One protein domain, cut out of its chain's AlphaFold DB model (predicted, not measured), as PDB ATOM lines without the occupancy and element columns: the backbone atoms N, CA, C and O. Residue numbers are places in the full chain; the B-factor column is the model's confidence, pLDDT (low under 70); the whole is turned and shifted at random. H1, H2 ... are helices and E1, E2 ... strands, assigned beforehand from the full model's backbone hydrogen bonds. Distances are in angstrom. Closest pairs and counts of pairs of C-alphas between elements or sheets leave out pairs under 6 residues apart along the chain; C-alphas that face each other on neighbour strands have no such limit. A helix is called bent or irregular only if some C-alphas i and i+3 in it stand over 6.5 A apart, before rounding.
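AT A GLANCE: This is residues 3 to 120 of the 174 residues of the protein "Tuberin" of Lygus hesperus (UniProt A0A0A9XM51). One long helix, H3, runs along one face of a strongly twisted four-stranded sheet, making two layers, a sheet with its helix on one face. Short H1 sits off the E1 edge, and the long opening stretch, residues 3 to 26, has no named element. The 118 printed residues hold H1 E1 E2 E3 H2 E4 H3 in chain order; the sheet, order E1 E2 E3 E4, is mixed. The class is mixed, helices and strands, with 58 residues, under half, in named elements. The whole is compact, with a radius of gyration of the C-alphas of 14.7 A and spans of 40 by 40 by 32 A.

IN THESE COORDINATES: After residues 3 to 26 comes H1, residues 27 to 33, starting at C-alpha 27 (193.599, 136.672, 131.203). E1 is 38 to 42, E2 61 to 67 with 19.5 A, E3 72 to 79 with 23.1 A, H2 81 to 84 and E4 93 to 96. H3, 97 to 119, spans 33.0 A and ends at C-alpha 119 (188.786, 146.126, 153.060); it is irregular, C-alphas 98 and 101 being 7.3 A apart.

HOW THE PARTS SIT: E1 and E2 are parallel, with N 41 and O 63 at 2.9 A. E2 and E3 form an antiparallel hairpin, with N 64 and O 76 at 2.8 A. E3 and E4 are antiparallel, with N 73 and O 95 at 2.8 A. H3 is on the sheet at a height of 8.2 A, over E2 and E3, along the strands at 2 degrees to E2 on the local plane. H2 touches H3 through residues 114 to 118 alone, the closest C-alphas being Leu 83 and Ala 115, 6.9 A. H1 is not on the sheet and is apart from H3. O i to N i+4 pairs are within hydrogen-bond range in 2 of 3 for H1 and 17 of 19 for H3; H2 is too short for one.

THE WHOLE: The farthest C-alphas, Asn 22 and Cys 88, are 42.8 A apart. The printed part has no cut. The link from E1 to E2, 18 residues, is long. Mean pLDDT of the printed part is 90.8; residues 55 and 88 are under 70.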
ATOM      1  N   GLN A   3     168.959 135.565 143.841       93.25
ATOM      2  CA  GLN A   3     168.378 136.780 144.398       93.25
ATOM      3  C   GLN A   3     167.396 136.414 145.512       93.25
ATOM      4  O   GLN A   3     166.699 135.403 145.400       93.25
ATOM      5  N   ASP A   4     167.341 137.255 146.539       90.25
ATOM      6  CA  ASP A   4     166.247 137.333 147.506       90.25
ATOM      7  C   ASP A   4     165.707 138.782 147.574       90.25
ATOM      8  O   ASP A   4     166.018 139.613 146.713       90.25
ATOM      9  N   ASP A   5     164.877 139.092 148.572       91.06
ATOM     10  CA  ASP A   5     164.247 140.412 148.727       91.06
ATOM     11  C   ASP A   5     165.237 141.538 149.087       91.06
ATOM     12  O   ASP A   5     164.911 142.723 148.973       91.06
ATOM     13  N   VAL A   6     166.446 141.191 149.534       88.44
ATOM     14  CA  VAL A   6     167.430 142.119 150.113       88.44
ATOM     15  C   VAL A   6     168.727 142.173 149.302       88.44
ATOM     16  O   VAL A   6     169.366 143.226 149.224       88.44
ATOM     17  N   MET A   7     169.138 141.063 148.695       89.50
ATOM     18  CA  MET A   7     170.424 140.907 148.033       89.50
ATOM     19  C   MET A   7     170.320 140.177 146.693       89.50
ATOM     20  O   MET A   7     169.485 139.307 146.455       89.50
ATOM     21  N   GLN A   8     171.258 140.510 145.812       93.19
ATOM     22  CA  GLN A   8     171.431 139.873 144.516       93.19
ATOM     23  C   GLN A   8     172.872 139.384 144.385       93.19
ATOM     24  O   GLN A   8     173.821 140.115 144.667       93.19
ATOM     25  N   VAL A   9     173.035 138.144 143.928       94.12
ATOM     26  CA  VAL A   9     174.329 137.492 143.721       94.12
ATOM     27  C   VAL A   9     174.522 137.174 142.245       94.12
ATOM     28  O   VAL A   9     173.773 136.405 141.624       94.12
ATOM     29  N   ILE A  10     175.583 137.750 141.688       95.06
ATOM     30  CA  ILE A  10     176.042 137.505 140.325       95.06
ATOM     31  C   ILE A  10     177.268 136.599 140.401       95.06
ATOM     32  O   ILE A  10     178.229 136.891 141.106       95.06
ATOM     33  N   PHE A  11     177.228 135.487 139.669       95.50
ATOM     34  CA  PHE A  11     178.319 134.519 139.640       95.50
ATOM     35  C   PHE A  11     179.148 134.698 138.374       95.50
ATOM     36  O   PHE A  11     178.646 134.553 137.260       95.50
ATOM     37  N   HIS A  12     180.440 134.946 138.556       95.25
ATOM     38  CA  HIS A  12     181.439 134.860 137.501       95.25
ATOM     39  C   HIS A  12     181.868 133.396 137.321       95.25
ATOM     40  O   HIS A  12     182.836 132.944 137.925       95.25
ATOM     41  N   VAL A  13     181.130 132.639 136.504       95.69
ATOM     42  CA  VAL A  13     181.384 131.202 136.300       95.69
ATOM     43  C   VAL A  13     182.418 130.997 135.191       95.69
ATOM     44  O   VAL A  13     182.104 131.131 134.010       95.69
ATOM     45  N   ALA A  14     183.656 130.658 135.560       93.56
ATOM     46  CA  ALA A  14     184.786 130.573 134.626       93.56
ATOM     47  C   ALA A  14     184.556 129.604 133.448       93.56
ATOM     48  O   ALA A  14     185.016 129.874 132.336       93.56
ATOM     49  N   THR A  15     183.830 128.504 133.666       94.38
ATOM     50  CA  THR A  15     183.493 127.514 132.627       94.38
ATOM     51  C   THR A  15     182.437 128.011 131.641       94.38
ATOM     52  O   THR A  15     182.444 127.583 130.492       94.38
ATOM     53  N   LEU A  16     181.580 128.956 132.048       95.62
ATOM     54  CA  LEU A  16     180.566 129.575 131.185       95.62
ATOM     55  C   LEU A  16     181.066 130.854 130.493       95.62
ATOM     56  O   LEU A  16     180.408 131.363 129.590       95.62
ATOM     57  N   MET A  17     182.226 131.387 130.890       94.50
ATOM     58  CA  MET A  17     182.859 132.509 130.192       94.50
ATOM     59  C   MET A  17     183.461 132.057 128.850       94.50
ATOM     60  O   MET A  17     184.077 130.985 128.791       94.50
ATOM     61  N   PRO A  18     183.389 132.886 127.791       94.44
ATOM     62  CA  PRO A  18     183.945 132.546 126.486       94.44
ATOM     63  C   PRO A  18     185.462 132.321 126.555       94.44
ATOM     64  O   PRO A  18     186.195 133.049 127.230       94.44
ATOM     65  N   ASN A  19     185.938 131.300 125.840       93.50
ATOM     66  CA  ASN A  19     187.364 131.091 125.601       93.50
ATOM     67  C   ASN A  19     187.805 131.934 124.401       93.50
ATOM     68  O   ASN A  19     187.078 132.058 123.417       93.50
ATOM     69  N   HIS A  20     189.011 132.491 124.467       92.00
ATOM     70  CA  HIS A  20     189.582 133.264 123.370       92.00
ATOM     71  C   HIS A  20     190.838 132.558 122.845       92.00
ATOM     72  O   HIS A  20     191.765 132.359 123.628       92.00
ATOM     73  N   PRO A  21     190.912 132.221 121.540       93.31
ATOM     74  CA  PRO A  21     192.060 131.503 120.972       93.31
ATOM     75  C   PRO A  21     193.399 132.222 121.189       93.31
ATOM     76  O   PRO A  21     194.416 131.587 121.440       93.31
ATOM     77  N   ASN A  22     193.381 133.559 121.174       94.81
ATOM     78  CA  ASN A  22     194.563 134.404 121.368       94.81
ATOM     79  C   ASN A  22     194.863 134.711 122.853       94.81
ATOM     80  O   ASN A  22     195.671 135.589 123.144       94.81
ATOM     81  N   ASP A  23     194.197 134.041 123.800       93.94
ATOM     82  CA  ASP A  23     194.387 134.229 125.245       93.94
ATOM     83  C   ASP A  23     194.526 132.872 125.966       93.94
ATOM     84  O   ASP A  23     193.668 132.494 126.768       93.94
ATOM     85  N   PRO A  24     195.613 132.118 125.708       92.25
ATOM     86  CA  PRO A  24     195.815 130.787 126.290       92.25
ATOM     87  C   PRO A  24     195.962 130.813 127.818       92.25
ATOM     88  O   PRO A  24     195.734 129.809 128.483       92.25
ATOM     89  N   LYS A  25     196.327 131.966 128.392       90.00
ATOM     90  CA  LYS A  25     196.431 132.166 129.846       90.00
ATOM     91  C   LYS A  25     195.091 132.524 130.500       90.00
ATOM     92  O   LYS A  25     195.040 132.674 131.718       90.00
ATOM     93  N   GLY A  26     194.023 132.698 129.717       90.94
ATOM     94  CA  GLY A  26     192.699 133.056 130.223       90.94
ATOM     95  C   GLY A  26     192.663 134.402 130.951       90.94
ATOM     96  O   GLY A  26     191.872 134.573 131.881       90.94
ATOM     97  N   ASN A  27     193.504 135.363 130.557       91.44
ATOM     98  CA  ASN A  27     193.599 136.672 131.203       91.44
ATOM     99  C   ASN A  27     192.261 137.418 131.203       91.44
ATOM    100  O   ASN A  27     191.941 138.093 132.179       91.44
ATOM    101  N   LYS A  28     191.448 137.268 130.152       91.31
ATOM    102  CA  LYS A  28     190.111 137.875 130.082       91.31
ATOM    103  C   LYS A  28     189.168 137.318 131.142       91.31
ATOM    104  O   LYS A  28     188.437 138.078 131.764       91.31
ATOM    105  N   LYS A  29     189.230 136.011 131.412       93.50
ATOM    106  CA  LYS A  29     188.484 135.401 132.523       93.50
ATOM    107  C   LYS A  29     189.036 135.896 133.853       93.50
ATOM    108  O   LYS A  29     188.268 136.329 134.710       93.50
ATOM    109  N   LYS A  30     190.370 135.909 133.979       90.81
ATOM    110  CA  LYS A  30     191.091 136.392 135.161       90.81
ATOM    111  C   LYS A  30     190.743 137.841 135.514       90.81
ATOM    112  O   LYS A  30     190.632 138.141 136.695       90.81
ATOM    113  N   LEU A  31     190.516 138.709 134.528       90.06
ATOM    114  CA  LEU A  31     190.096 140.097 134.741       90.06
ATOM    115  C   LEU A  31     188.768 140.193 135.507       90.06
ATOM    116  O   LEU A  31     188.588 141.102 136.307       90.06
ATOM    117  N   HIS A  32     187.847 139.255 135.289       89.56
ATOM    118  CA  HIS A  32     186.582 139.218 136.020       89.56
ATOM    119  C   HIS A  32     186.732 138.497 137.362       89.56
ATOM    120  O   HIS A  32     186.475 139.087 138.407       89.56
ATOM    121  N   ILE A  33     187.192 137.241 137.354       90.94
ATOM    122  CA  ILE A  33     187.246 136.413 138.576       90.94
ATOM    123  C   ILE A  33     188.295 136.903 139.584       90.94
ATOM    124  O   ILE A  33     188.104 136.755 140.783       90.94
ATOM    125  N   GLY A  34     189.390 137.512 139.120       88.06
ATOM    126  CA  GLY A  34     190.473 138.010 139.973       88.06
ATOM    127  C   GLY A  34     190.128 139.283 140.748       88.06
ATOM    128  O   GLY A  34     190.896 139.683 141.621       88.06
ATOM    129  N   ASN A  35     188.990 139.909 140.447       90.50
ATOM    130  CA  ASN A  35     188.463 141.060 141.180       90.50
ATOM    131  C   ASN A  35     187.378 140.671 142.198       90.50
ATOM    132  O   ASN A  35     186.806 141.543 142.847       90.50
ATOM    133  N   ASN A  36     187.082 139.379 142.351       91.75
ATOM    134  CA  ASN A  36     186.120 138.908 143.339       91.75
ATOM    135  C   ASN A  36     186.773 138.803 144.726       91.75
ATOM    136  O   ASN A  36     187.878 138.275 144.846       91.75
ATOM    137  N   PHE A  37     186.052 139.221 145.771       93.12
ATOM    138  CA  PHE A  37     186.492 139.036 147.158       93.12
ATOM    139  C   PHE A  37     186.372 137.594 147.651       93.12
ATOM    140  O   PHE A  37     187.248 137.107 148.364       93.12
ATOM    141  N   ALA A  38     185.302 136.909 147.252       93.69
ATOM    142  CA  ALA A  38     185.070 135.509 147.571       93.69
ATOM    143  C   ALA A  38     184.915 134.682 146.291       93.69
ATOM    144  O   ALA A  38     184.219 135.090 145.356       93.69
ATOM    145  N   THR A  39     185.533 133.503 146.267       95.00
ATOM    146  CA  THR A  39     185.471 132.568 145.136       95.00
ATOM    147  C   THR A  39     185.002 131.199 145.611       95.00
ATOM    148  O   THR A  39     185.441 130.722 146.652       95.00
ATOM    149  N   ILE A  40     184.127 130.548 144.846       95.81
ATOM    150  CA  ILE A  40     183.793 129.134 145.049       95.81
ATOM    151  C   ILE A  40     184.633 128.321 144.066       95.81
ATOM    152  O   ILE A  40     184.611 128.600 142.865       95.81
ATOM    153  N   VAL A  41     185.366 127.335 144.572       95.94
ATOM    154  CA  VAL A  41     186.166 126.408 143.769       95.94
ATOM    155  C   VAL A  41     185.576 125.021 143.916       95.94
ATOM    156  O   VAL A  41     185.463 124.515 145.025       95.94
ATOM    157  N   TYR A  42     185.222 124.408 142.793       96.44
ATOM    158  CA  TYR A  42     184.923 122.985 142.740       96.44
ATOM    159  C   TYR A  42     186.224 122.240 142.423       96.44
ATOM    160  O   TYR A  42     186.798 122.448 141.351       96.44
ATOM    161  N   ASN A  43     186.720 121.454 143.376       96.25
ATOM    162  CA  ASN A  43     187.998 120.757 143.300       96.25
ATOM    163  C   ASN A  43     187.776 119.248 143.148       96.25
ATOM    164  O   ASN A  43     187.651 118.537 144.133       96.25
ATOM    165  N   ASP A  44     187.766 118.776 141.905       95.25
ATOM    166  CA  ASP A  44     187.659 117.352 141.548       95.25
ATOM    167  C   ASP A  44     189.028 116.760 141.159       95.25
ATOM    168  O   ASP A  44     189.133 115.852 140.340       95.25
ATOM    169  N   SER A  45     190.119 117.356 141.655       93.56
ATOM    170  CA  SER A  45     191.480 116.951 141.270       93.56
ATOM    171  C   SER A  45     192.038 115.791 142.096       93.56
ATOM    172  O   SER A  45     193.029 115.192 141.691       93.56
ATOM    173  N   GLY A  46     191.431 115.492 143.249       89.75
ATOM    174  CA  GLY A  46     191.957 114.542 144.235       89.75
ATOM    175  C   GLY A  46     193.134 115.070 145.066       89.75
ATOM    176  O   GLY A  46     193.597 114.375 145.963       89.75
ATOM    177  N   GLU A  47     193.598 116.292 144.799       91.62
ATOM    178  CA  GLU A  47     194.709 116.942 145.496       91.62
ATOM    179  C   GLU A  47     194.211 118.102 146.364       91.62
ATOM    180  O   GLU A  47     193.189 118.731 146.068       91.62
ATOM    181  N   ASP A  48     194.975 118.440 147.404       90.19
ATOM    182  CA  ASP A  48     194.669 119.583 148.263       90.19
ATOM    183  C   ASP A  48     194.665 120.897 147.466       90.19
ATOM    184  O   ASP A  48     195.642 121.276 146.805       90.19
ATOM    185  N   PHE A  49     193.575 121.660 147.579       91.50
ATOM    186  CA  PHE A  49     193.505 122.972 146.947       91.50
ATOM    187  C   PHE A  49     194.478 123.962 147.603       91.50
ATOM    188  O   PHE A  49     194.341 124.320 148.778       91.50
ATOM    189  N   ASN A  50     195.421 124.482 146.812       88.19
ATOM    190  CA  ASN A  50     196.350 125.519 147.247       88.19
ATOM    191  C   ASN A  50     195.783 126.928 146.994       88.19
ATOM    192  O   ASN A  50     195.708 127.397 145.853       88.19
ATOM    193  N   PHE A  51     195.495 127.644 148.084       84.19
ATOM    194  CA  PHE A  51     195.029 129.035 148.088       84.19
ATOM    195  C   PHE A  51     195.862 129.982 147.200       84.19
ATOM    196  O   PHE A  51     195.323 130.895 146.573       84.19
ATOM    197  N   GLN A  52     197.177 129.760 147.098       80.50
ATOM    198  CA  GLN A  52     198.100 130.629 146.359       80.50
ATOM    199  C   GLN A  52     197.997 130.500 144.832       80.50
ATOM    200  O   GLN A  52     198.599 131.307 144.119       80.50
ATOM    201  N   ILE A  53     197.262 129.513 144.309       80.62
ATOM    202  CA  ILE A  53     197.085 129.321 142.860       80.62
ATOM    203  C   ILE A  53     196.313 130.503 142.258       80.62
ATOM    204  O   ILE A  53     196.672 131.025 141.198       80.62
ATOM    205  N   LEU A  54     195.293 130.992 142.964       75.75
ATOM    206  CA  LEU A  54     194.495 132.143 142.551       75.75
ATOM    207  C   LEU A  54     195.163 133.449 142.992       75.75
ATOM    208  O   LEU A  54     194.641 134.186 143.827       75.75
ATOM    209  N   LYS A  55     196.330 133.749 142.404       69.75
ATOM    210  CA  LYS A  55     197.043 135.022 142.616       69.75
ATOM    211  C   LYS A  55     196.224 136.190 142.068       69.75
ATOM    212  O   LYS A  55     196.321 136.533 140.881       69.75
ATOM    213  N   ALA A  56     195.427 136.773 142.950       77.25
ATOM    214  CA  ALA A  56     194.547 137.901 142.718       77.25
ATOM    215  C   ALA A  56     194.604 138.824 143.941       77.25
ATOM    216  O   ALA A  56     194.490 138.360 145.072       77.25
ATOM    217  N   GLN A  57     194.784 140.129 143.710       76.38
ATOM    218  CA  GLN A  57     194.909 141.131 144.777       76.38
ATOM    219  C   GLN A  57     193.692 141.137 145.707       76.38
ATOM    220  O   GLN A  57     193.828 141.344 146.912       76.38
ATOM    221  N   PHE A  58     192.517 140.889 145.135       79.62
ATOM    222  CA  PHE A  58     191.245 140.959 145.829       79.62
ATOM    223  C   PHE A  58     190.733 139.598 146.293       79.62
ATOM    224  O   PHE A  58     189.707 139.569 146.944       79.62
ATOM    225  N   ASN A  59     191.405 138.474 146.030       84.94
ATOM    226  CA  ASN A  59     190.893 137.182 146.495       84.94
ATOM    227  C   ASN A  59     191.157 137.014 147.998       84.94
ATOM    228  O   ASN A  59     192.276 136.723 148.425       84.94
ATOM    229  N   TYR A  60     190.123 137.240 148.799       90.69
ATOM    230  CA  TYR A  60     190.185 137.242 150.256       90.69
ATOM    231  C   TYR A  60     189.800 135.892 150.861       90.69
ATOM    232  O   TYR A  60     190.352 135.497 151.890       90.69
ATOM    233  N   ALA A  61     188.876 135.181 150.218       92.12
ATOM    234  CA  ALA A  61     188.358 133.911 150.696       92.12
ATOM    235  C   ALA A  61     188.014 132.969 149.538       92.12
ATOM    236  O   ALA A  61     187.451 133.379 148.521       92.12
ATOM    237  N   VAL A  62     188.294 131.685 149.729       94.12
ATOM    238  CA  VAL A  62     187.944 130.612 148.805       94.12
ATOM    239  C   VAL A  62     187.127 129.560 149.547       94.12
ATOM    240  O   VAL A  62     187.580 128.981 150.531       94.12
ATOM    241  N   VAL A  63     185.914 129.312 149.061       95.25
ATOM    242  CA  VAL A  63     185.075 128.192 149.486       95.25
ATOM    243  C   VAL A  63     185.375 127.030 148.550       95.25
ATOM    244  O   VAL A  63     184.974 127.050 147.386       95.25
ATOM    245  N   VAL A  64     186.116 126.049 149.043       95.81
ATOM    246  CA  VAL A  64     186.485 124.846 148.298       95.81
ATOM    247  C   VAL A  64     185.403 123.796 148.519       95.81
ATOM    248  O   VAL A  64     185.049 123.512 149.662       95.81
ATOM    249  N   VAL A  65     184.863 123.258 147.430       97.19
ATOM    250  CA  VAL A  65     183.918 122.142 147.403       97.19
ATOM    251  C   VAL A  65     184.619 120.968 146.736       97.19
ATOM    252  O   VAL A  65     185.001 121.066 145.572       97.19
ATOM    253  N   GLU A  66     184.786 119.884 147.474       96.94
ATOM    254  CA  GLU A  66     185.433 118.647 147.037       96.94
ATOM    255  C   GLU A  66     184.380 117.537 147.015       96.94
ATOM    256  O   GLU A  66     183.748 117.292 148.050       96.94
ATOM    257  N   PRO A  67     184.129 116.890 145.865       96.50
ATOM    258  CA  PRO A  67     183.215 115.763 145.817       96.50
ATOM    259  C   PRO A  67     183.798 114.578 146.594       96.50
ATOM    260  O   PRO A  67     184.999 114.316 146.562       96.50
ATOM    261  N   LEU A  68     182.927 113.858 147.296       94.69
ATOM    262  CA  LEU A  68     183.228 112.608 147.986       94.69
ATOM    263  C   LEU A  68     182.355 111.480 147.417       94.69
ATOM    264  O   LEU A  68     181.490 111.680 146.562       94.69
ATOM    265  N   GLU A  69     182.564 110.266 147.915       92.00
ATOM    266  CA  GLU A  69     181.737 109.121 147.544       92.00
ATOM    267  C   GLU A  69     180.297 109.243 148.081       92.00
ATOM    268  O   GLU A  69     179.985 110.006 149.002       92.00
ATOM    269  N   HIS A  70     179.397 108.454 147.488       92.81
ATOM    270  CA  HIS A  70     178.006 108.289 147.931       92.81
ATOM    271  C   HIS A  70     177.145 109.568 147.936       92.81
ATOM    272  O   HIS A  70     176.223 109.692 148.742       92.81
ATOM    273  N   GLY A  71     177.401 110.500 147.012       92.25
ATOM    274  CA  GLY A  71     176.593 111.718 146.854       92.25
ATOM    275  C   GLY A  71     176.769 112.709 148.007       92.25
ATOM    276  O   GLY A  71     175.814 113.351 148.470       92.25
ATOM    277  N   THR A  72     177.995 112.768 148.527       96.25
ATOM    278  CA  THR A  72     178.406 113.714 149.557       96.25
ATOM    279  C   THR A  72     179.547 114.583 149.050       96.25
ATOM    280  O   THR A  72     180.245 114.242 148.103       96.25
ATOM    281  N   ASN A  73     179.723 115.741 149.674       97.12
ATOM    282  CA  ASN A  73     180.780 116.688 149.359       97.12
ATOM    283  C   ASN A  73     181.386 117.200 150.655       97.12
ATOM    284  O   ASN A  73     180.683 117.424 151.643       97.12
ATOM    285  N   GLN A  74     182.677 117.465 150.615       95.56
ATOM    286  CA  GLN A  74     183.388 118.220 151.624       95.56
ATOM    287  C   GLN A  74     183.418 119.696 151.225       95.56
ATOM    288  O   GLN A  74     183.742 120.044 150.093       95.56
ATOM    289  N   ILE A  75     183.097 120.586 152.162       95.75
ATOM    290  CA  ILE A  75     183.272 122.029 152.004       95.75
ATOM    291  C   ILE A  75     184.303 122.517 153.012       95.75
ATOM    292  O   ILE A  75     184.148 122.279 154.209       95.75
ATOM    293  N   LYS A  76     185.309 123.256 152.546       94.38
ATOM    294  CA  LYS A  76     186.328 123.902 153.381       94.38
ATOM    295  C   LYS A  76     186.474 125.364 152.984       94.38
ATOM    296  O   LYS A  76     186.531 125.690 151.800       94.38
ATOM    297  N   VAL A  77     186.552 126.256 153.967       94.06
ATOM    298  CA  VAL A  77     186.765 127.685 153.715       94.06
ATOM    299  C   VAL A  77     188.215 128.033 154.015       94.06
ATOM    300  O   VAL A  77     188.671 127.918 155.148       94.06
ATOM    301  N   GLN A  78     188.938 128.471 152.990       91.94
ATOM    302  CA  GLN A  78     190.292 129.001 153.113       91.94
ATOM    303  C   GLN A  78     190.226 130.525 153.009       91.94
ATOM    304  O   GLN A  78     189.656 131.055 152.056       91.94
ATOM    305  N   VAL A  79     190.788 131.248 153.976       91.19
ATOM    306  CA  VAL A  79     190.763 132.719 154.006       91.19
ATOM    307  C   VAL A  79     192.163 133.285 154.191       91.19
ATOM    308  O   VAL A  79     193.038 132.608 154.724       91.19
ATOM    309  N   ARG A  80     192.370 134.533 153.765       89.06
ATOM    310  CA  ARG A  80     193.571 135.299 154.129       89.06
ATOM    311  C   ARG A  80     193.598 135.560 155.635       89.06
ATOM    312  O   ARG A  80     192.543 135.750 156.237       89.06
ATOM    313  N   ASP A  81     194.798 135.675 156.198       86.19
ATOM    314  CA  ASP A  81     195.028 135.888 157.637       86.19
ATOM    315  C   ASP A  81     194.217 137.060 158.214       86.19
ATOM    316  O   ASP A  81     193.644 136.959 159.295       86.19
ATOM    317  N   GLU A  82     194.081 138.143 157.444       84.50
ATOM    318  CA  GLU A  82     193.302 139.341 157.794       84.50
ATOM    319  C   GLU A  82     191.819 139.045 158.100       84.50
ATOM    320  O   GLU A  82     191.175 139.798 158.828       84.50
ATOM    321  N   LEU A  83     191.266 137.958 157.553       84.00
ATOM    322  CA  LEU A  83     189.864 137.570 157.717       84.00
ATOM    323  C   LEU A  83     189.630 136.457 158.729       84.00
ATOM    324  O   LEU A  83     188.477 136.220 159.086       84.00
ATOM    325  N   VAL A  84     190.682 135.790 159.205       83.88
ATOM    326  CA  VAL A  84     190.557 134.629 160.100       83.88
ATOM    327  C   VAL A  84     189.749 134.987 161.351       83.88
ATOM    328  O   VAL A  84     188.835 134.258 161.720       83.88
ATOM    329  N   THR A  85     189.993 136.160 161.941       82.38
ATOM    330  CA  THR A  85     189.290 136.638 163.147       82.38
ATOM    331  C   THR A  85     187.787 136.857 162.938       82.38
ATOM    332  O   THR A  85     187.014 136.795 163.891       82.38
ATOM    333  N   HIS A  86     187.356 137.118 161.702       79.31
ATOM    334  CA  HIS A  86     185.953 137.380 161.366       79.31
ATOM    335  C   HIS A  86     185.185 136.118 160.950       79.31
ATOM    336  O   HIS A  86     183.975 136.182 160.734       79.31
ATOM    337  N   MET A  87     185.866 134.976 160.837       78.38
ATOM    338  CA  MET A  87     185.300 133.744 160.301       78.38
ATOM    339  C   MET A  87     185.192 132.672 161.383       78.38
ATOM    340  O   MET A  87     186.188 132.182 161.897       78.38
ATOM    341  N   CYS A  88     183.969 132.236 161.683       61.84
ATOM    342  CA  CYS A  88     183.717 131.183 162.676       61.84
ATOM    343  C   CYS A  88     183.732 129.751 162.097       61.84
ATOM    344  O   CYS A  88     183.409 128.805 162.812       61.84
ATOM    345  N   HIS A  89     184.014 129.566 160.798       70.69
ATOM    346  CA  HIS A  89     183.778 128.297 160.086       70.69
ATOM    347  C   HIS A  89     184.904 127.919 159.109       70.69
ATOM    348  O   HIS A  89     184.662 127.765 157.913       70.69
ATOM    349  N   THR A  90     186.134 127.784 159.603       76.19
ATOM    350  CA  THR A  90     187.285 127.321 158.798       76.19
ATOM    351  C   THR A  90     187.393 125.800 158.707       76.19
ATOM    352  O   THR A  90     188.027 125.287 157.785       76.19
ATOM    353  N   ASP A  91     186.765 125.077 159.636       87.00
ATOM    354  CA  ASP A  91     186.748 123.615 159.626       87.00
ATOM    355  C   ASP A  91     185.975 123.073 158.424       87.00
ATOM    356  O   ASP A  91     185.024 123.693 157.931       87.00
ATOM    357  N   TYR A  92     186.379 121.891 157.962       91.62
ATOM    358  CA  TYR A  92     185.680 121.227 156.875       91.62
ATOM    359  C   TYR A  92     184.317 120.704 157.345       91.62
ATOM    360  O   TYR A  92     184.134 120.309 158.499       91.62
ATOM    361  N   LYS A  93     183.343 120.700 156.437       94.06
ATOM    362  CA  LYS A  93     181.991 120.188 156.675       94.06
ATOM    363  C   LYS A  93     181.619 119.222 155.564       94.06
ATOM    364  O   LYS A  93     181.739 119.575 154.395       94.06
ATOM    365  N   VAL A  94     181.141 118.035 155.925       96.00
ATOM    366  CA  VAL A  94     180.604 117.064 154.963       96.00
ATOM    367  C   VAL A  94     179.100 117.284 154.821       96.00
ATOM    368  O   VAL A  94     178.389 117.411 155.819       96.00
ATOM    369  N   ILE A  95     178.616 117.368 153.586       96.06
ATOM    370  CA  ILE A  95     177.221 117.674 153.266       96.06
ATOM    371  C   ILE A  95     176.747 116.879 152.047       96.06
ATOM    372  O   ILE A  95     177.543 116.521 151.186       96.06
ATOM    373  N   SER A  96     175.449 116.602 151.956       97.44
ATOM    374  CA  SER A  96     174.865 115.937 150.788       97.44
ATOM    375  C   SER A  96     174.858 116.832 149.544       97.44
ATOM    376  O   SER A  96     174.788 118.064 149.645       97.44
ATOM    377  N   ASP A  97     174.827 116.209 148.365       95.31
ATOM    378  CA  ASP A  97     174.716 116.891 147.062       95.31
ATOM    379  C   ASP A  97     173.535 117.870 146.986       95.31
ATOM    380  O   ASP A  97     173.624 118.940 146.389       95.31
ATOM    381  N   GLN A  98     172.416 117.526 147.624       95.81
ATOM    382  CA  GLN A  98     171.197 118.339 147.594       95.81
ATOM    383  C   GLN A  98     171.375 119.689 148.305       95.81
ATOM    384  O   GLN A  98     170.724 120.672 147.949       95.81
ATOM    385  N   SER A  99     172.270 119.749 149.294       96.25
ATOM    386  CA  SER A  99     172.427 120.907 150.179       96.25
ATOM    387  C   SER A  99     173.752 121.650 149.978       96.25
ATOM    388  O   SER A  99     173.874 122.802 150.407       96.25
ATOM    389  N   VAL A 100     174.730 121.047 149.287       96.31
ATOM    390  CA  VAL A 100     176.073 121.620 149.072       96.31
ATOM    391  C   VAL A 100     176.021 123.008 148.430       96.31
ATOM    392  O   VAL A 100     176.684 123.936 148.891       96.31
ATOM    393  N   ALA A 101     175.165 123.195 147.421       95.19
ATOM    394  CA  ALA A 101     175.052 124.458 146.696       95.19
ATOM    395  C   ALA A 101     174.504 125.593 147.576       95.19
ATOM    396  O   ALA A 101     174.884 126.755 147.413       95.19
ATOM    397  N   ILE A 102     173.612 125.262 148.514       95.50
ATOM    398  CA  ILE A 102     173.026 126.227 149.446       95.50
ATOM    399  C   ILE A 102     174.100 126.679 150.435       95.50
ATOM    400  O   ILE A 102     174.328 127.882 150.577       95.50
ATOM    401  N   LEU A 103     174.800 125.724 151.055       95.50
ATOM    402  CA  LEU A 103     175.831 126.021 152.046       95.50
ATOM    403  C   LEU A 103     177.027 126.759 151.426       95.50
ATOM    404  O   LEU A 103     177.467 127.768 151.975       95.50
ATOM    405  N   ALA A 104     177.517 126.320 150.262       96.00
ATOM    406  CA  ALA A 104     178.624 126.979 149.568       96.00
ATOM    407  C   ALA A 104     178.300 128.447 149.246       96.00
ATOM    408  O   ALA A 104     179.131 129.332 149.456       96.00
ATOM    409  N   ARG A 105     177.065 128.727 148.801       95.69
ATOM    410  CA  ARG A 105     176.598 130.095 148.539       95.69
ATOM    411  C   ARG A 105     176.520 130.933 149.816       95.69
ATOM    412  O   ARG A 105     176.966 132.076 149.798       95.69
ATOM    413  N   GLN A 106     175.975 130.389 150.904       94.38
ATOM    414  CA  GLN A 106     175.888 131.095 152.191       94.38
ATOM    415  C   GLN A 106     177.277 131.435 152.745       94.38
ATOM    416  O   GLN A 106     177.519 132.573 153.146       94.38
ATOM    417  N   LEU A 107     178.213 130.483 152.698       94.56
ATOM    418  CA  LEU A 107     179.596 130.714 153.115       94.56
ATOM    419  C   LEU A 107     180.269 131.774 152.241       94.56
ATOM    420  O   LEU A 107     180.870 132.701 152.775       94.56
ATOM    421  N   ALA A 108     180.114 131.702 150.917       94.75
ATOM    422  CA  ALA A 108     180.681 132.699 150.010       94.75
ATOM    423  C   ALA A 108     180.117 134.110 150.261       94.75
ATOM    424  O   ALA A 108     180.870 135.081 150.227       94.75
ATOM    425  N   LEU A 109     178.818 134.228 150.559       93.62
ATOM    426  CA  LEU A 109     178.171 135.490 150.932       93.62
ATOM    427  C   LEU A 109     178.740 136.072 152.230       93.62
ATOM    428  O   LEU A 109     179.097 137.251 152.263       93.62
ATOM    429  N   HIS A 110     178.866 135.252 153.276       92.31
ATOM    430  CA  HIS A 110     179.453 135.679 154.549       92.31
ATOM    431  C   HIS A 110     180.917 136.098 154.380       92.31
ATOM    432  O   HIS A 110     181.300 137.170 154.845       92.31
ATOM    433  N   CYS A 111     181.707 135.311 153.644       93.00
ATOM    434  CA  CYS A 111     183.086 135.649 153.304       93.00
ATOM    435  C   CYS A 111     183.183 136.979 152.548       93.00
ATOM    436  O   CYS A 111     184.035 137.806 152.860       93.00
ATOM    437  N   ASN A 112     182.309 137.200 151.562       92.94
ATOM    438  CA  ASN A 112     182.291 138.433 150.784       92.94
ATOM    439  C   ASN A 112     181.957 139.647 151.662       92.94
ATOM    440  O   ASN A 112     182.621 140.675 151.557       92.94
ATOM    441  N   LEU A 113     180.966 139.530 152.551       91.25
ATOM    442  CA  LEU A 113     180.622 140.599 153.488       91.25
ATOM    443  C   LEU A 113     181.783 140.903 154.444       91.25
ATOM    444  O   LEU A 113     182.149 142.067 154.602       91.25
ATOM    445  N   ALA A 114     182.393 139.871 155.029       91.75
ATOM    446  CA  ALA A 114     183.546 140.030 155.909       91.75
ATOM    447  C   ALA A 114     184.720 140.704 155.178       91.75
ATOM    448  O   ALA A 114     185.303 141.653 155.697       91.75
ATOM    449  N   ALA A 115     185.010 140.287 153.941       91.38
ATOM    450  CA  ALA A 115     186.042 140.899 153.107       91.38
ATOM    451  C   ALA A 115     185.760 142.377 152.814       91.38
ATOM    452  O   ALA A 115     186.668 143.200 152.917       91.38
ATOM    453  N   ILE A 116     184.508 142.744 152.514       89.69
ATOM    454  CA  ILE A 116     184.127 144.150 152.329       89.69
ATOM    455  C   ILE A 116     184.391 144.940 153.614       89.69
ATOM    456  O   ILE A 116     185.013 146.000 153.545       89.69
ATOM    457  N   VAL A 117     183.958 144.426 154.769       89.25
ATOM    458  CA  VAL A 117     184.141 145.094 156.068       89.25
ATOM    459  C   VAL A 117     185.624 145.300 156.376       89.25
ATOM    460  O   VAL A 117     186.005 146.402 156.759       89.25
ATOM    461  N   VAL A 118     186.464 144.285 156.152       87.75
ATOM    462  CA  VAL A 118     187.918 144.362 156.380       87.75
ATOM    463  C   VAL A 118     188.624 145.270 155.368       87.75
ATOM    464  O   VAL A 118     189.548 145.991 155.732       87.75
ATOM    465  N   SER A 119     188.191 145.276 154.105       85.12
ATOM    466  CA  SER A 119     188.786 146.126 153.060       85.12
ATOM    467  C   SER A 119     188.505 147.621 153.253       85.12
ATOM    468  O   SER A 119     189.190 148.468 152.676       85.12
ATOM    469  N   LYS A 120     187.479 147.957 154.043       85.00
ATOM    470  CA  LYS A 120     187.072 149.333 154.318       85.00
ATOM    471  C   LYS A 120     187.901 149.928 155.456       85.00
ATOM    472  O   LYS A 120     188.224 149.268 156.439       85.00
TER     473      LYS A 120